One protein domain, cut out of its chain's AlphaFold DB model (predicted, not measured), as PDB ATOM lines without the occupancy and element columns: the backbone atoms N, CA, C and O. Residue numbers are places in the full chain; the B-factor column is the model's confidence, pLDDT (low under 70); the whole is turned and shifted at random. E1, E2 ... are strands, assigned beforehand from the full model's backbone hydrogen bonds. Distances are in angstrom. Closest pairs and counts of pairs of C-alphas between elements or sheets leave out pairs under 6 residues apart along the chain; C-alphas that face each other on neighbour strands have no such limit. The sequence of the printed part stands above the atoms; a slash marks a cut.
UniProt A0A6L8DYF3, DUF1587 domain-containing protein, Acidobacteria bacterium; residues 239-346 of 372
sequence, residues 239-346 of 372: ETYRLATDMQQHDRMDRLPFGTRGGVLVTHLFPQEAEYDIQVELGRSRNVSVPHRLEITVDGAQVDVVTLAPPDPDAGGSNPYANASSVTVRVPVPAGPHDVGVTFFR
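Overview. This is residues 239 to 346 of the 372 residues of the protein "DUF1587 domain-containing protein" of Acidobacteria bacterium (UniProt A0A6L8DYF3). A small, twisted four-stranded sheet, E1 E6 E3 E4, is covered on one face by a two-stranded sheet, E2 E5, as a sandwich of two sheets face to face. The loop of residues 313 to 318 sticks out from it, standing free. The printed part has 108 residues, no named helix and six strands, E1 to E6 in chain order; both sheets are antiparallel, and the class is all strand. It is compact, with a radius of gyration of the C-alphas of 14.5 A and spans of 44 by 30 by 23 A.

Arrangement. Look first at E1, residues 260 to 270, which bends by 67 degrees at residue 263; it is an edge strand beside E6, residues 336 to 345, with N 266 and O 340 2.9 A apart. E6 neighbours E3, residues 292 to 298, where N 297 and O 341 are 2.8 A apart. E3 forms a hairpin with the other edge strand, E4, residues 301 to 308; find N 294 and O 306 at 2.8 A. In the second sheet, E2, residues 274 to 283, pairs with E5, residues 326 to 333, through N 278 and O 329, 2.8 A. The facing parts of the sheets are 8.8 A centre to centre, their strands at 29 degrees; the closest C-alphas of E4 and E5 are Asp 304 and Val 329, 7.3 A.

Along the chain. Find C-alpha 260 at (9.309, -6.818, 19.901), where E1 begins its 25.2 A. E2 spans 28.2 A, E3 20.0 A, E4 20.4 A and E5 20.7 A. E6 runs 27.8 A to C-alpha 345 at (13.002, -5.020, 20.880).

Size, cuts and confidence. The C-alphas farthest apart, Asp 314 and Gly 336, are 45.0 A apart. The printed part has no cut; the link E4 to E5 is long, 17 residues. Mean pLDDT of the printed part is 80.7, under 70 at residues 245, 283 to 289 and 310 to 325.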
ATOM      1  N   GLU A 239       3.641  -9.624  44.141       81.19
ATOM      2  CA  GLU A 239       3.229 -10.810  43.392       81.19
ATOM      3  C   GLU A 239       4.263 -11.135  42.315       81.19
ATOM      4  O   GLU A 239       4.591 -10.307  41.471       81.19
ATOM      5  N   THR A 240       4.811 -12.347  42.362       83.62
ATOM      6  CA  THR A 240       5.912 -12.776  41.493       83.62
ATOM      7  C   THR A 240       5.410 -13.702  40.392       83.62
ATOM      8  O   THR A 240       4.899 -14.785  40.677       83.62
ATOM      9  N   TYR A 241       5.661 -13.325  39.138       84.81
ATOM     10  CA  TYR A 241       5.247 -14.074  37.953       84.81
ATOM     11  C   TYR A 241       6.432 -14.808  37.329       84.81
ATOM     12  O   TYR A 241       7.216 -14.266  36.549       84.81
ATOM     13  N   ARG A 242       6.573 -16.091  37.666       82.38
ATOM     14  CA  ARG A 242       7.678 -16.907  37.151       82.38
ATOM     15  C   ARG A 242       7.368 -17.449  35.766       82.38
ATOM     16  O   ARG A 242       6.394 -18.168  35.570       82.38
ATOM     17  N   LEU A 243       8.264 -17.156  34.837       78.81
ATOM     18  CA  LEU A 243       8.271 -17.736  33.502       78.81
ATOM     19  C   LEU A 243       8.892 -19.135  33.542       78.81
ATOM     20  O   LEU A 243       9.856 -19.376  34.274       78.81
ATOM     21  N   ALA A 244       8.348 -20.051  32.742       72.75
ATOM     22  CA  ALA A 244       8.939 -21.369  32.566       72.75
ATOM     23  C   ALA A 244      10.316 -21.237  31.891       72.75
ATOM     24  O   ALA A 244      10.479 -20.485  30.929       72.75
ATOM     25  N   THR A 245      11.318 -21.958  32.396       69.06
ATOM     26  CA  THR A 245      12.712 -21.850  31.925       69.06
ATOM     27  C   THR A 245      12.888 -22.286  30.465       69.06
ATOM     28  O   THR A 245      13.844 -21.881  29.808       69.06
ATOM     29  N   ASP A 246      11.986 -23.125  29.964       72.62
ATOM     30  CA  ASP A 246      11.927 -23.648  28.598       72.62
ATOM     31  C   ASP A 246      10.979 -22.854  27.683       72.62
ATOM     32  O   ASP A 246      10.827 -23.196  26.507       72.62
ATOM     33  N   MET A 247      10.373 -21.769  28.182       73.44
ATOM     34  CA  MET A 247       9.538 -20.893  27.366       73.44
ATOM     35  C   MET A 247      10.370 -20.262  26.246       73.44
ATOM     36  O   MET A 247      11.365 -19.574  26.484       73.44
ATOM     37  N   GLN A 248       9.938 -20.469  25.004       73.50
ATOM     38  CA  GLN A 248      10.596 -19.884  23.843       73.50
ATOM     39  C   GLN A 248      10.352 -18.370  23.782       73.50
ATOM     40  O   GLN A 248       9.215 -17.915  23.842       73.50
ATOM     41  N   GLN A 249      11.427 -17.594  23.611       76.12
ATOM     42  CA  GLN A 249      11.395 -16.120  23.578       76.12
ATOM     43  C   GLN A 249      11.873 -15.537  22.231       76.12
ATOM     44  O   GLN A 249      12.405 -14.427  22.162       76.12
ATOM     45  N   HIS A 250      11.747 -16.312  21.151       75.31
ATOM     46  CA  HIS A 250      12.227 -15.928  19.817       75.31
ATOM     47  C   HIS A 250      11.260 -14.987  19.096       75.31
ATOM     48  O   HIS A 250      11.697 -14.075  18.395       75.31
ATOM     49  N   ASP A 251       9.963 -15.186  19.322       82.56
ATOM     50  CA  ASP A 251       8.888 -14.466  18.651       82.56
ATOM     51  C   ASP A 251       8.141 -13.534  19.601       82.56
ATOM     52  O   ASP A 251       8.252 -13.614  20.825       82.56
ATOM     53  N   ARG A 252       7.384 -12.610  19.011       88.00
ATOM     54  CA  ARG A 252       6.496 -11.707  19.739       88.00
ATOM     55  C   ARG A 252       5.354 -12.512  20.361       88.00
ATOM     56  O   ARG A 252       4.670 -13.235  19.639       88.00
ATOM     57  N   MET A 253       5.100 -12.336  21.656       84.88
ATOM     58  CA  MET A 253       3.862 -12.849  22.248       84.88
ATOM     59  C   MET A 253       2.665 -12.024  21.779       84.88
ATOM     60  O   MET A 253       2.796 -10.851  21.420       84.88
ATOM     61  N   ASP A 254       1.486 -12.639  21.772       87.44
ATOM     62  CA  ASP A 254       0.276 -11.914  21.414       87.44
ATOM     63  C   ASP A 254       0.041 -10.724  22.363       87.44
ATOM     64  O   ASP A 254       0.435 -10.758  23.529       87.44
ATOM     65  N   ARG A 255      -0.555  -9.651  21.833       89.94
ATOM     66  CA  ARG A 255      -0.810  -8.360  22.510       89.94
ATOM     67  C   ARG A 255       0.407  -7.545  22.978       89.94
ATOM     68  O   ARG A 255       0.218  -6.394  23.359       89.94
ATOM     69  N   LEU A 256       1.640  -8.046  22.875       90.69
ATOM     70  CA  LEU A 256       2.835  -7.206  23.057       90.69
ATOM     71  C   LEU A 256       3.064  -6.269  21.849       90.69
ATOM     72  O   LEU A 256       2.615  -6.587  20.736       90.69
ATOM     73  N   PRO A 257       3.768  -5.130  22.026       92.00
ATOM     74  CA  PRO A 257       4.024  -4.168  20.951       92.00
ATOM     75  C   PRO A 257       4.645  -4.791  19.692       92.00
ATOM     76  O   PRO A 257       5.390  -5.767  19.739       92.00
ATOM     77  N   PHE A 258       4.339  -4.240  18.517       90.94
ATOM     78  CA  PHE A 258       4.948  -4.716  17.272       90.94
ATOM     79  C   PHE A 258       6.448  -4.407  17.227       90.94
ATOM     80  O   PHE A 258       6.908  -3.392  17.735       90.94
ATOM     81  N   GLY A 259       7.217  -5.279  16.568       88.62
ATOM     82  CA  GLY A 259       8.673  -5.133  16.494       88.62
ATOM     83  C   GLY A 259       9.409  -5.586  17.757       88.62
ATOM     84  O   GLY A 259      10.626  -5.426  17.828       88.62
ATOM     85  N   THR A 260       8.710  -6.187  18.722       90.38
ATOM     86  CA  THR A 260       9.309  -6.818  19.901       90.38
ATOM     87  C   THR A 260       9.402  -8.338  19.736       90.38
ATOM     88  O   THR A 260       8.931  -8.913  18.747       90.38
ATOM     89  N   ARG A 261      10.084  -8.993  20.672       87.62
ATOM     90  CA  ARG A 261      10.262 -10.441  20.761       87.62
ATOM     91  C   ARG A 261      10.372 -10.867  22.221       87.62
ATOM     92  O   ARG A 261      10.944 -10.146  23.043       87.62
ATOM     93  N   GLY A 262       9.911 -12.078  22.504       83.75
ATOM     94  CA  GLY A 262      10.000 -12.681  23.823       83.75
ATOM     95  C   GLY A 262       9.320 -11.856  24.909       83.75
ATOM     96  O   GLY A 262       8.495 -10.978  24.632       83.75
ATOM     97  N   GLY A 263       9.719 -12.124  26.151       84.88
ATOM     98  CA  GLY A 263       9.182 -11.440  27.314       84.88
ATOM     99  C   GLY A 263       7.953 -12.116  27.914       84.88
ATOM    100  O   GLY A 263       7.829 -13.338  27.873       84.88
ATOM    101  N   VAL A 264       7.086 -11.308  28.520       87.88
ATOM    102  CA  VAL A 264       5.847 -11.733  29.174       87.88
ATOM    103  C   VAL A 264       4.802 -10.628  29.114       87.88
ATOM    104  O   VAL A 264       5.136  -9.445  29.159       87.88
ATOM    105  N   LEU A 265       3.536 -11.026  29.043       91.06
ATOM    106  CA  LEU A 265       2.390 -10.165  29.298       91.06
ATOM    107  C   LEU A 265       1.614 -10.750  30.477       91.06
ATOM    108  O   LEU A 265       1.248 -11.926  30.441       91.06
ATOM    109  N   VAL A 266       1.401  -9.947  31.513       90.50
ATOM    110  CA  VAL A 266       0.700 -10.351  32.733       90.50
ATOM    111  C   VAL A 266      -0.457  -9.400  32.982       90.50
ATOM    112  O   VAL A 266      -0.241  -8.201  33.103       90.50
ATOM    113  N   THR A 267      -1.667  -9.927  33.128       90.69
ATOM    114  CA  THR A 267      -2.798  -9.149  33.644       90.69
ATOM    115  C   THR A 267      -2.734  -9.167  35.171       90.69
ATOM    116  O   THR A 267      -2.856 -10.228  35.785       90.69
ATOM    117  N   HIS A 268      -2.502  -8.009  35.788       87.38
ATOM    118  CA  HIS A 268      -2.407  -7.860  37.241       87.38
ATOM    119  C   HIS A 268      -3.539  -6.976  37.776       87.38
ATOM    120  O   HIS A 268      -3.871  -5.949  37.187       87.38
ATOM    121  N   LEU A 269      -4.121  -7.366  38.913       85.56
ATOM    122  CA  LEU A 269      -5.136  -6.579  39.610       85.56
ATOM    123  C   LEU A 269      -4.474  -5.622  40.606       85.56
ATOM    124  O   LEU A 269      -4.117  -6.018  41.716       85.56
ATOM    125  N   PHE A 270      -4.394  -4.346  40.244       85.50
ATOM    126  CA  PHE A 270      -3.896  -3.293  41.118       85.50
ATOM    127  C   PHE A 270      -4.988  -2.912  42.137       85.50
ATOM    128  O   PHE A 270      -6.045  -2.413  41.749       85.50
ATOM    129  N   PRO A 271      -4.792  -3.148  43.451       77.75
ATOM    130  CA  PRO A 271      -5.866  -3.006  44.441       77.75
ATOM    131  C   PRO A 271      -6.313  -1.559  44.683       77.75
ATOM    132  O   PRO A 271      -7.388  -1.339  45.239       77.75
ATOM    133  N   GLN A 272      -5.488  -0.575  44.327       81.56
ATOM    134  CA  GLN A 272      -5.769   0.844  44.515       81.56
ATOM    135  C   GLN A 272      -4.915   1.691  43.568       81.56
ATOM    136  O   GLN A 272      -3.889   1.238  43.083       81.56
ATOM    137  N   GLU A 273      -5.305   2.944  43.358       85.56
ATOM    138  CA  GLU A 273      -4.469   3.899  42.634       85.56
ATOM    139  C   GLU A 273      -3.264   4.280  43.504       85.56
ATOM    140  O   GLU A 273      -3.422   4.798  44.618       85.56
ATOM    141  N   ALA A 274      -2.060   3.960  43.032       84.88
ATOM    142  CA  ALA A 274      -0.817   4.194  43.760       84.88
ATOM    143  C   ALA A 274       0.404   4.207  42.826       84.88
ATOM    144  O   ALA A 274       0.324   3.895  41.642       84.88
ATOM    145  N   GLU A 275       1.550   4.565  43.400       88.50
ATOM    146  CA  GLU A 275       2.864   4.368  42.789       88.50
ATOM    147  C   GLU A 275       3.351   2.947  43.081       88.50
ATOM    148  O   GLU A 275       3.462   2.558  44.250       88.50
ATOM    149  N   TYR A 276       3.663   2.199  42.024       87.44
ATOM    150  CA  TYR A 276       4.080   0.803  42.074       87.44
ATOM    151  C   TYR A 276       5.517   0.628  41.576       87.44
ATOM    152  O   TYR A 276       5.916   1.227  40.579       87.44
ATOM    153  N   ASP A 277       6.289  -0.221  42.258       89.94
ATOM    154  CA  ASP A 277       7.661  -0.585  41.872       89.94
ATOM    155  C   ASP A 277       7.675  -1.890  41.061       89.94
ATOM    156  O   ASP A 277       7.753  -2.974  41.631       89.94
ATOM    157  N   ILE A 278       7.655  -1.804  39.731       89.81
ATOM    158  CA  ILE A 278       7.756  -2.961  38.831       89.81
ATOM    159  C   ILE A 278       9.220  -3.412  38.772       89.81
ATOM    160  O   ILE A 278      10.074  -2.702  38.238       89.81
ATOM    161  N   GLN A 279       9.523  -4.595  39.312       88.69
ATOM    162  CA  GLN A 279      10.883  -5.143  39.366       88.69
ATOM    163  C   GLN A 279      11.062  -6.342  38.432       88.69
ATOM    164  O   GLN A 279      10.762  -7.468  38.796       88.69
ATOM    165  N   VAL A 280      11.662  -6.136  37.267       86.56
ATOM    166  CA  VAL A 280      12.001  -7.207  36.324       86.56
ATOM    167  C   VAL A 280      13.289  -7.901  36.763       86.56
ATOM    168  O   VAL A 280      14.313  -7.244  36.922       86.56
ATOM    169  N   GLU A 281      13.286  -9.224  36.903       83.06
ATOM    170  CA  GLU A 281      14.519  -9.998  37.095       83.06
ATOM    171  C   GLU A 281      14.965 -10.595  35.760       83.06
ATOM    172  O   GLU A 281      14.166 -11.034  34.945       83.06
ATOM    173  N   LEU A 282      16.259 -10.620  35.482       76.88
ATOM    174  CA  LEU A 282      16.749 -11.119  34.202       76.88
ATOM    175  C   LEU A 282      17.448 -12.458  34.403       76.88
ATOM    176  O   LEU A 282      18.475 -12.577  35.075       76.88
ATOM    177  N   GLY A 283      16.890 -13.485  33.777       67.25
ATOM    178  CA  GLY A 283      17.487 -14.801  33.707       67.25
ATOM    179  C   GLY A 283      18.669 -14.797  32.737       67.25
ATOM    180  O   GLY A 283      18.532 -14.427  31.574       67.25
ATOM    181  N   ARG A 284      19.846 -15.242  33.196       62.56
ATOM    182  CA  ARG A 284      21.078 -15.316  32.378       62.56
ATOM    183  C   ARG A 284      21.560 -13.956  31.825       62.56
ATOM    184  O   ARG A 284      22.219 -13.931  30.795       62.56
ATOM    185  N   SER A 285      21.316 -12.839  32.521       57.56
ATOM    186  CA  SER A 285      21.855 -11.516  32.134       57.56
ATOM    187  C   SER A 285      23.368 -11.362  32.326       57.56
ATOM    188  O   SER A 285      23.963 -10.376  31.896       57.56
ATOM    189  N   ARG A 286      24.027 -12.329  32.970       52.38
ATOM    190  CA  ARG A 286      25.487 -12.344  33.087       52.38
ATOM    191  C   ARG A 286      26.063 -12.677  31.708       52.38
ATOM    192  O   ARG A 286      25.784 -13.754  31.193       52.38
ATOM    193  N   ASN A 287      26.888 -11.780  31.159       54.56
ATOM    194  CA  ASN A 287      27.577 -11.899  29.858       54.56
ATOM    195  C   ASN A 287      26.763 -11.493  28.614       54.56
ATOM    196  O   ASN A 287      26.955 -12.066  27.540       54.56
ATOM    197  N   VAL A 288      25.886 -10.489  28.720       62.66
ATOM    198  CA  VAL A 288      25.303  -9.849  27.528       62.66
ATOM    199  C   VAL A 288      26.431  -9.244  26.686       62.66
ATOM    200  O   VAL A 288      27.096  -8.321  27.138       62.66
ATOM    201  N   SER A 289      26.664  -9.766  25.478       64.62
ATOM    202  CA  SER A 289      27.705  -9.277  24.557       64.62
ATOM    203  C   SER A 289      27.196  -8.232  23.564       64.62
ATOM    204  O   SER A 289      27.985  -7.476  23.004       64.62
ATOM    205  N   VAL A 290      25.879  -8.178  23.349       72.19
ATOM    206  CA  VAL A 290      25.215  -7.282  22.396       72.19
ATOM    207  C   VAL A 290      24.184  -6.439  23.143       72.19
ATOM    208  O   VAL A 290      23.421  -7.001  23.926       72.19
ATOM    209  N   PRO A 291      24.105  -5.117  22.910       78.12
ATOM    210  CA  PRO A 291      23.064  -4.288  23.503       78.12
ATOM    211  C   PRO A 291      21.656  -4.794  23.169       78.12
ATOM    212  O   PRO A 291      21.318  -5.049  22.009       78.12
ATOM    213  N   HIS A 292      20.812  -4.888  24.188       79.31
ATOM    214  CA  HIS A 292      19.403  -5.227  24.069       79.31
ATOM    215  C   HIS A 292      18.551  -4.160  24.742       79.31
ATOM    216  O   HIS A 292      18.843  -3.722  25.849       79.31
ATOM    217  N   ARG A 293      17.473  -3.750  24.077       86.44
ATOM    218  CA  ARG A 293      16.504  -2.804  24.633       86.44
ATOM    219  C   ARG A 293      15.315  -3.585  25.180       86.44
ATOM    220  O   ARG A 293      14.666  -4.302  24.420       86.44
ATOM    221  N   LEU A 294      15.083  -3.457  26.477       86.88
ATOM    222  CA  LEU A 294      13.946  -3.990  27.210       86.88
ATOM    223  C   LEU A 294      12.893  -2.886  27.333       86.88
ATOM    224  O   LEU A 294      13.195  -1.803  27.813       86.88
ATOM    225  N   GLU A 295      11.678  -3.161  26.897       91.19
ATOM    226  CA  GLU A 295      10.524  -2.282  27.008       91.19
ATOM    227  C   GLU A 295       9.595  -2.797  28.111       91.19
ATOM    228  O   GLU A 295       9.271  -3.988  28.150       91.19
ATOM    229  N   ILE A 296       9.173  -1.894  28.995       92.31
ATOM    230  CA  ILE A 296       8.158  -2.142  30.019       92.31
ATOM    231  C   ILE A 296       6.928  -1.313  29.653       92.31
ATOM    232  O   ILE A 296       7.019  -0.107  29.412       92.31
ATOM    233  N   THR A 297       5.778  -1.972  29.603       94.38
ATOM    234  CA  THR A 297       4.496  -1.395  29.201       94.38
ATOM    235  C   THR A 297       3.432  -1.638  30.261       94.38
ATOM    236  O   THR A 297       3.443  -2.680  30.919       94.38
ATOM    237  N   VAL A 298       2.505  -0.693  30.388       94.88
ATOM    238  CA  VAL A 298       1.255  -0.840  31.144       94.88
ATOM    239  C   VAL A 298       0.113  -0.508  30.186       94.88
ATOM    240  O   VAL A 298       0.139   0.533  29.533       94.88
ATOM    241  N   ASP A 299      -0.830  -1.431  30.017       93.75
ATOM    242  CA  ASP A 299      -1.927  -1.381  29.038       93.75
ATOM    243  C   ASP A 299      -1.464  -1.092  27.599       93.75
ATOM    244  O   ASP A 299      -2.122  -0.404  26.818       93.75
ATOM    245  N   GLY A 300      -0.281  -1.602  27.246       91.44
ATOM    246  CA  GLY A 300       0.348  -1.394  25.939       91.44
ATOM    247  C   GLY A 300       0.994  -0.017  25.741       91.44
ATOM    248  O   GLY A 300       1.658   0.188  24.724       91.44
ATOM    249  N   ALA A 301       0.860   0.912  26.690       93.25
ATOM    250  CA  ALA A 301       1.610   2.162  26.690       93.25
ATOM    251  C   ALA A 301       3.030   1.923  27.218       93.25
ATOM    252  O   ALA A 301       3.215   1.296  28.260       93.25
ATOM    253  N   GLN A 302       4.040   2.427  26.504       93.62
ATOM    254  CA  GLN A 302       5.437   2.354  26.933       93.62
ATOM    255  C   GLN A 302       5.654   3.228  28.165       93.62
ATOM    256  O   GLN A 302       5.450   4.441  28.111       93.62
ATOM    257  N   VAL A 303       6.093   2.601  29.254       92.38
ATOM    258  CA  VAL A 303       6.376   3.290  30.513       92.38
ATOM    259  C   VAL A 303       7.868   3.523  30.696       92.38
ATOM    260  O   VAL A 303       8.266   4.602  31.126       92.38
ATOM    261  N   ASP A 304       8.696   2.545  30.329       90.56
ATOM    262  CA  ASP A 304      10.148   2.705  30.340       90.56
ATOM    263  C   ASP A 304      10.823   1.825  29.279       90.56
ATOM    264  O   ASP A 304      10.295   0.787  28.863       90.56
ATOM    265  N   VAL A 305      12.013   2.244  28.844       89.69
ATOM    266  CA  VAL A 305      12.887   1.472  27.959       89.69
ATOM    267  C   VAL A 305      14.288   1.435  28.537       89.69
ATOM    268  O   VAL A 305      15.034   2.414  28.517       89.69
ATOM    269  N   VAL A 306      14.693   0.242  28.948       85.19
ATOM    270  CA  VAL A 306      15.981  -0.004  29.576       85.19
ATOM    271  C   VAL A 306      16.932  -0.659  28.587       85.19
ATOM    272  O   VAL A 306      16.618  -1.665  27.955       85.19
ATOM    273  N   THR A 307      18.129  -0.093  28.445       84.25
ATOM    274  CA  THR A 307      19.173  -0.667  27.587       84.25
ATOM    275  C   THR A 307      20.113  -1.538  28.415       84.25
ATOM    276  O   THR A 307      20.884  -1.047  29.237       84.25
ATOM    277  N   LEU A 308      20.070  -2.842  28.166       78.75
ATOM    278  CA  LEU A 308      20.975  -3.842  28.720       78.75
ATOM    279  C   LEU A 308      22.173  -3.980  27.779       78.75
ATOM    280  O   LEU A 308      22.054  -4.550  26.698       78.75
ATOM    281  N   ALA A 309      23.316  -3.433  28.168       73.38
ATOM    282  CA  ALA A 309      24.543  -3.465  27.381       73.38
ATOM    283  C   ALA A 309      25.746  -3.704  28.303       73.38
ATOM    284  O   ALA A 309      25.648  -3.387  29.494       73.38
ATOM    285  N   PRO A 310      26.875  -4.218  27.776       68.25
ATOM    286  CA  PRO A 310      28.136  -4.214  28.507       68.25
ATOM    287  C   PRO A 310      28.462  -2.819  29.071       68.25
ATOM    288  O   PRO A 310      28.044  -1.817  28.480       68.25
ATOM    289  N   PRO A 311      29.227  -2.724  30.172       66.12
ATOM    290  CA  PRO A 311      29.761  -1.447  30.629       66.12
ATOM    291  C   PRO A 311      30.603  -0.819  29.511       66.12
ATOM    292  O   PRO A 311      31.544  -1.450  29.030       66.12
ATOM    293  N   ASP A 312      30.258   0.398  29.091       65.06
ATOM    294  CA  ASP A 312      31.052   1.167  28.134       65.06
ATOM    295  C   ASP A 312      32.220   1.836  28.887       65.06
ATOM    296  O   ASP A 312      31.967   2.585  29.835       65.06
ATOM    297  N   PRO A 313      33.486   1.537  28.545       60.44
ATOM    298  CA  PRO A 313      34.644   2.125  29.214       60.44
ATOM    299  C   PRO A 313      34.889   3.600  28.848       60.44
ATOM    300  O   PRO A 313      35.551   4.294  29.620       60.44
ATOM    301  N   ASP A 314      34.363   4.083  27.715       63.62
ATOM    302  CA  ASP A 314      34.649   5.414  27.161       63.62
ATOM    303  C   ASP A 314      33.485   6.402  27.351       63.62
ATOM    304  O   ASP A 314      33.685   7.622  27.399       63.62
ATOM    305  N   ALA A 315      32.258   5.905  27.515       60.22
ATOM    306  CA  ALA A 315      31.135   6.723  27.948       60.22
ATOM    307  C   ALA A 315      31.246   6.968  29.459       60.22
ATOM    308  O   ALA A 315      30.971   6.091  30.269       60.22
ATOM    309  N   GLY A 316      31.606   8.189  29.866       53.06
ATOM    310  CA  GLY A 316      31.723   8.605  31.276       53.06
ATOM    311  C   GLY A 316      30.437   8.531  32.127       53.06
ATOM    312  O   GLY A 316      30.369   9.169  33.175       53.06
ATOM    313  N   GLY A 317      29.412   7.790  31.692       54.22
ATOM    314  CA  GLY A 317      28.213   7.452  32.447       54.22
ATOM    315  C   GLY A 317      28.095   5.938  32.632       54.22
ATOM    316  O   GLY A 317      28.049   5.181  31.667       54.22
ATOM    317  N   SER A 318      27.998   5.485  33.882       55.66
ATOM    318  CA  SER A 318      27.712   4.085  34.191       55.66
ATOM    319  C   SER A 318      26.300   3.733  33.720       55.66
ATOM    320  O   SER A 318      25.341   4.297  34.247       55.66
ATOM    321  N   ASN A 319      26.139   2.789  32.788       61.66
ATOM    322  CA  ASN A 319      24.839   2.146  32.589       61.66
ATOM    323  C   ASN A 319      24.478   1.425  33.905       61.66
ATOM    324  O   ASN A 319      25.145   0.438  34.242       61.66
ATOM    325  N   PRO A 320      23.459   1.883  34.661       60.22
ATOM    326  CA  PRO A 320      23.148   1.324  35.976       60.22
ATOM    327  C   PRO A 320      22.702  -0.144  35.898       60.22
ATOM    328  O   PRO A 320      22.729  -0.851  36.903       60.22
ATOM    329  N   TYR A 321      22.355  -0.624  34.700       63.91
ATOM    330  CA  TYR A 321      21.876  -1.978  34.454       63.91
ATOM    331  C   TYR A 321      22.902  -2.888  33.772       63.91
ATOM    332  O   TYR A 321      22.605  -4.061  33.555       63.91
ATOM    333  N   ALA A 322      24.121  -2.410  33.487       62.44
ATOM    334  CA  ALA A 322      25.148  -3.198  32.793       62.44
ATOM    335  C   ALA A 322      25.518  -4.506  33.515       62.44
ATOM    336  O   ALA A 322      25.879  -5.491  32.878       62.44
ATOM    337  N   ASN A 323      25.396  -4.519  34.845       59.22
ATOM    338  CA  ASN A 323      25.659  -5.684  35.690       59.22
ATOM    339  C   ASN A 323      24.432  -6.114  36.509       59.22
ATOM    340  O   ASN A 323      24.555  -6.945  37.412       59.22
ATOM    341  N   ALA A 324      23.262  -5.521  36.257       60.03
ATOM    342  CA  ALA A 324      22.105  -5.748  37.102       60.03
ATOM    343  C   ALA A 324      21.429  -7.082  36.751       60.03
ATOM    344  O   ALA A 324      21.100  -7.372  35.600       60.03
ATOM    345  N   SER A 325      21.196  -7.909  37.769       67.38
ATOM    346  CA  SER A 325      20.310  -9.074  37.661       67.38
ATOM    347  C   SER A 325      18.831  -8.681  37.711       67.38
ATOM    348  O   SER A 325      17.973  -9.534  37.510       67.38
ATOM    349  N   SER A 326      18.538  -7.408  37.984       78.12
ATOM    350  CA  SER A 326      17.187  -6.875  38.094       78.12
ATOM    351  C   SER A 326      17.105  -5.407  37.678       78.12
ATOM    352  O   SER A 326      18.024  -4.630  37.925       78.12
ATOM    353  N   VAL A 327      15.972  -5.021  37.110       82.69
ATOM    354  CA  VAL A 327      15.624  -3.658  36.709       82.69
ATOM    355  C   VAL A 327      14.366  -3.258  37.474       82.69
ATOM    356  O   VAL A 327      13.395  -4.005  37.457       82.69
ATOM    357  N   THR A 328      14.364  -2.098  38.130       87.12
ATOM    358  CA  THR A 328      13.186  -1.583  38.847       87.12
ATOM    359  C   THR A 328      12.734  -0.268  38.232       87.12
ATOM    360  O   THR A 328      13.558   0.628  38.046       87.12
ATOM    361  N   VAL A 329      11.433  -0.152  37.966       87.44
ATOM    362  CA  VAL A 329      10.777   1.057  37.456       87.44
ATOM    363  C   VAL A 329       9.616   1.416  38.374       87.44
ATOM    364  O   VAL A 329       8.843   0.543  38.764       87.44
ATOM    365  N   ARG A 330       9.496   2.700  38.717       89.50
ATOM    366  CA  ARG A 330       8.386   3.227  39.517       89.50
ATOM    367  C   ARG A 330       7.352   3.890  38.617       89.50
ATOM    368  O   ARG A 330       7.723   4.743  37.813       89.50
ATOM    369  N   VAL A 331       6.090   3.489  38.753       91.00
ATOM    370  CA  VAL A 331       5.002   3.872  37.845       91.00
ATOM    371  C   VAL A 331       3.709   4.134  38.624       91.00
ATOM    372  O   VAL A 331       3.300   3.260  39.394       91.00
ATOM    373  N   PRO A 332       3.010   5.261  38.392       92.44
ATOM    374  CA  PRO A 332       1.636   5.431  38.850       92.44
ATOM    375  C   PRO A 332       0.697   4.539  38.036       92.44
ATOM    376  O   PRO A 332       0.643   4.654  36.810       92.44
ATOM    377  N   VAL A 333      -0.073   3.686  38.709       90.94
ATOM    378  CA  VAL A 333      -1.083   2.831  38.070       90.94
ATOM    379  C   VAL A 333      -2.431   3.032  38.771       90.94
ATOM    380  O   VAL A 333      -2.469   3.026  40.008       90.94
ATOM    381  N   PRO A 334      -3.533   3.239  38.023       90.12
ATOM    382  CA  PRO A 334      -4.882   3.258  38.583       90.12
ATOM    383  C   PRO A 334      -5.261   1.942  39.277       90.12
ATOM    384  O   PRO A 334      -4.624   0.907  39.108       90.12
ATOM    385  N   ALA A 335      -6.329   1.990  40.074       85.19
ATOM    386  CA  ALA A 335      -6.923   0.777  40.625       85.19
ATOM    387  C   ALA A 335      -7.625  -0.025  39.520       85.19
ATOM    388  O   ALA A 335      -8.356   0.550  38.711       85.19
ATOM    389  N   GLY A 336      -7.506  -1.349  39.567       84.75
ATOM    390  CA  GLY A 336      -8.189  -2.263  38.656       84.75
ATOM    391  C   GLY A 336      -7.244  -3.216  37.920       84.75
ATOM    392  O   GLY A 336      -6.045  -3.261  38.200       84.75
ATOM    393  N   PRO A 337      -7.794  -4.054  37.026       89.12
ATOM    394  CA  PRO A 337      -7.000  -4.943  36.193       89.12
ATOM    395  C   PRO A 337      -6.257  -4.145  35.114       89.12
ATOM    396  O   PRO A 337      -6.888  -3.433  34.335       89.12
ATOM    397  N   HIS A 338      -4.936  -4.306  35.049       91.62
ATOM    398  CA  HIS A 338      -4.077  -3.696  34.035       91.62
ATOM    399  C   HIS A 338      -3.091  -4.724  33.470       91.62
ATOM    400  O   HIS A 338      -2.620  -5.621  34.178       91.62
ATOM    401  N   ASP A 339      -2.761  -4.584  32.190       93.38
ATOM    402  CA  ASP A 339      -1.812  -5.457  31.499       93.38
ATOM    403  C   ASP A 339      -0.387  -4.915  31.651       93.38
ATOM    404  O   ASP A 339      -0.055  -3.857  31.121       93.38
ATOM    405  N   VAL A 340       0.490  -5.657  32.322       94.12
ATOM    406  CA  VAL A 340       1.919  -5.347  32.438       94.12
ATOM    407  C   VAL A 340       2.698  -6.194  31.436       94.12
ATOM    408  O   VAL A 340       2.792  -7.417  31.564       94.12
ATOM    409  N   GLY A 341       3.264  -5.546  30.422       93.00
ATOM    410  CA  GLY A 341       4.083  -6.193  29.401       93.00
ATOM    411  C   GLY A 341       5.561  -5.883  29.591       93.00
ATOM    412  O   GLY A 341       5.936  -4.722  29.719       93.00
ATOM    413  N   VAL A 342       6.410  -6.904  29.556       91.81
ATOM    414  CA  VAL A 342       7.873  -6.774  29.599       91.81
ATOM    415  C   VAL A 342       8.428  -7.510  28.394       91.81
ATOM    416  O   VAL A 342       8.225  -8.714  28.282       91.81
ATOM    417  N   THR A 343       9.106  -6.827  27.474       90.56
ATOM    418  CA  THR A 343       9.516  -7.428  26.194       90.56
ATOM    419  C   THR A 343      10.795  -6.820  25.640       90.56
ATOM    420  O   THR A 343      11.192  -5.729  26.033       90.56
ATOM    421  N   PHE A 344      11.472  -7.513  24.728       87.19
ATOM    422  CA  PHE A 344      12.679  -6.990  24.093       87.19
ATOM    423  C   PHE A 344      12.368  -6.476  22.700       87.19
ATOM    424  O   PHE A 344      11.663  -7.132  21.938       87.19
ATOM    425  N   PHE A 345      12.991  -5.374  22.294       88.50
ATOM    426  CA  PHE A 345      13.002  -5.020  20.880       88.50
ATOM    427  C   PHE A 345      13.637  -6.151  20.065       88.50
ATOM    428  O   PHE A 345      14.668  -6.738  20.429       88.50
ATOM    429  N   ARG A 346      13.013  -6.470  18.932       83.06
ATOM    430  CA  ARG A 346      13.589  -7.387  17.961       83.06
ATOM    431  C   ARG A 346      14.763  -6.671  17.308       83.06
ATOM    432  O   ARG A 346      14.579  -5.675  16.613       83.06
TER     433      ARG A 346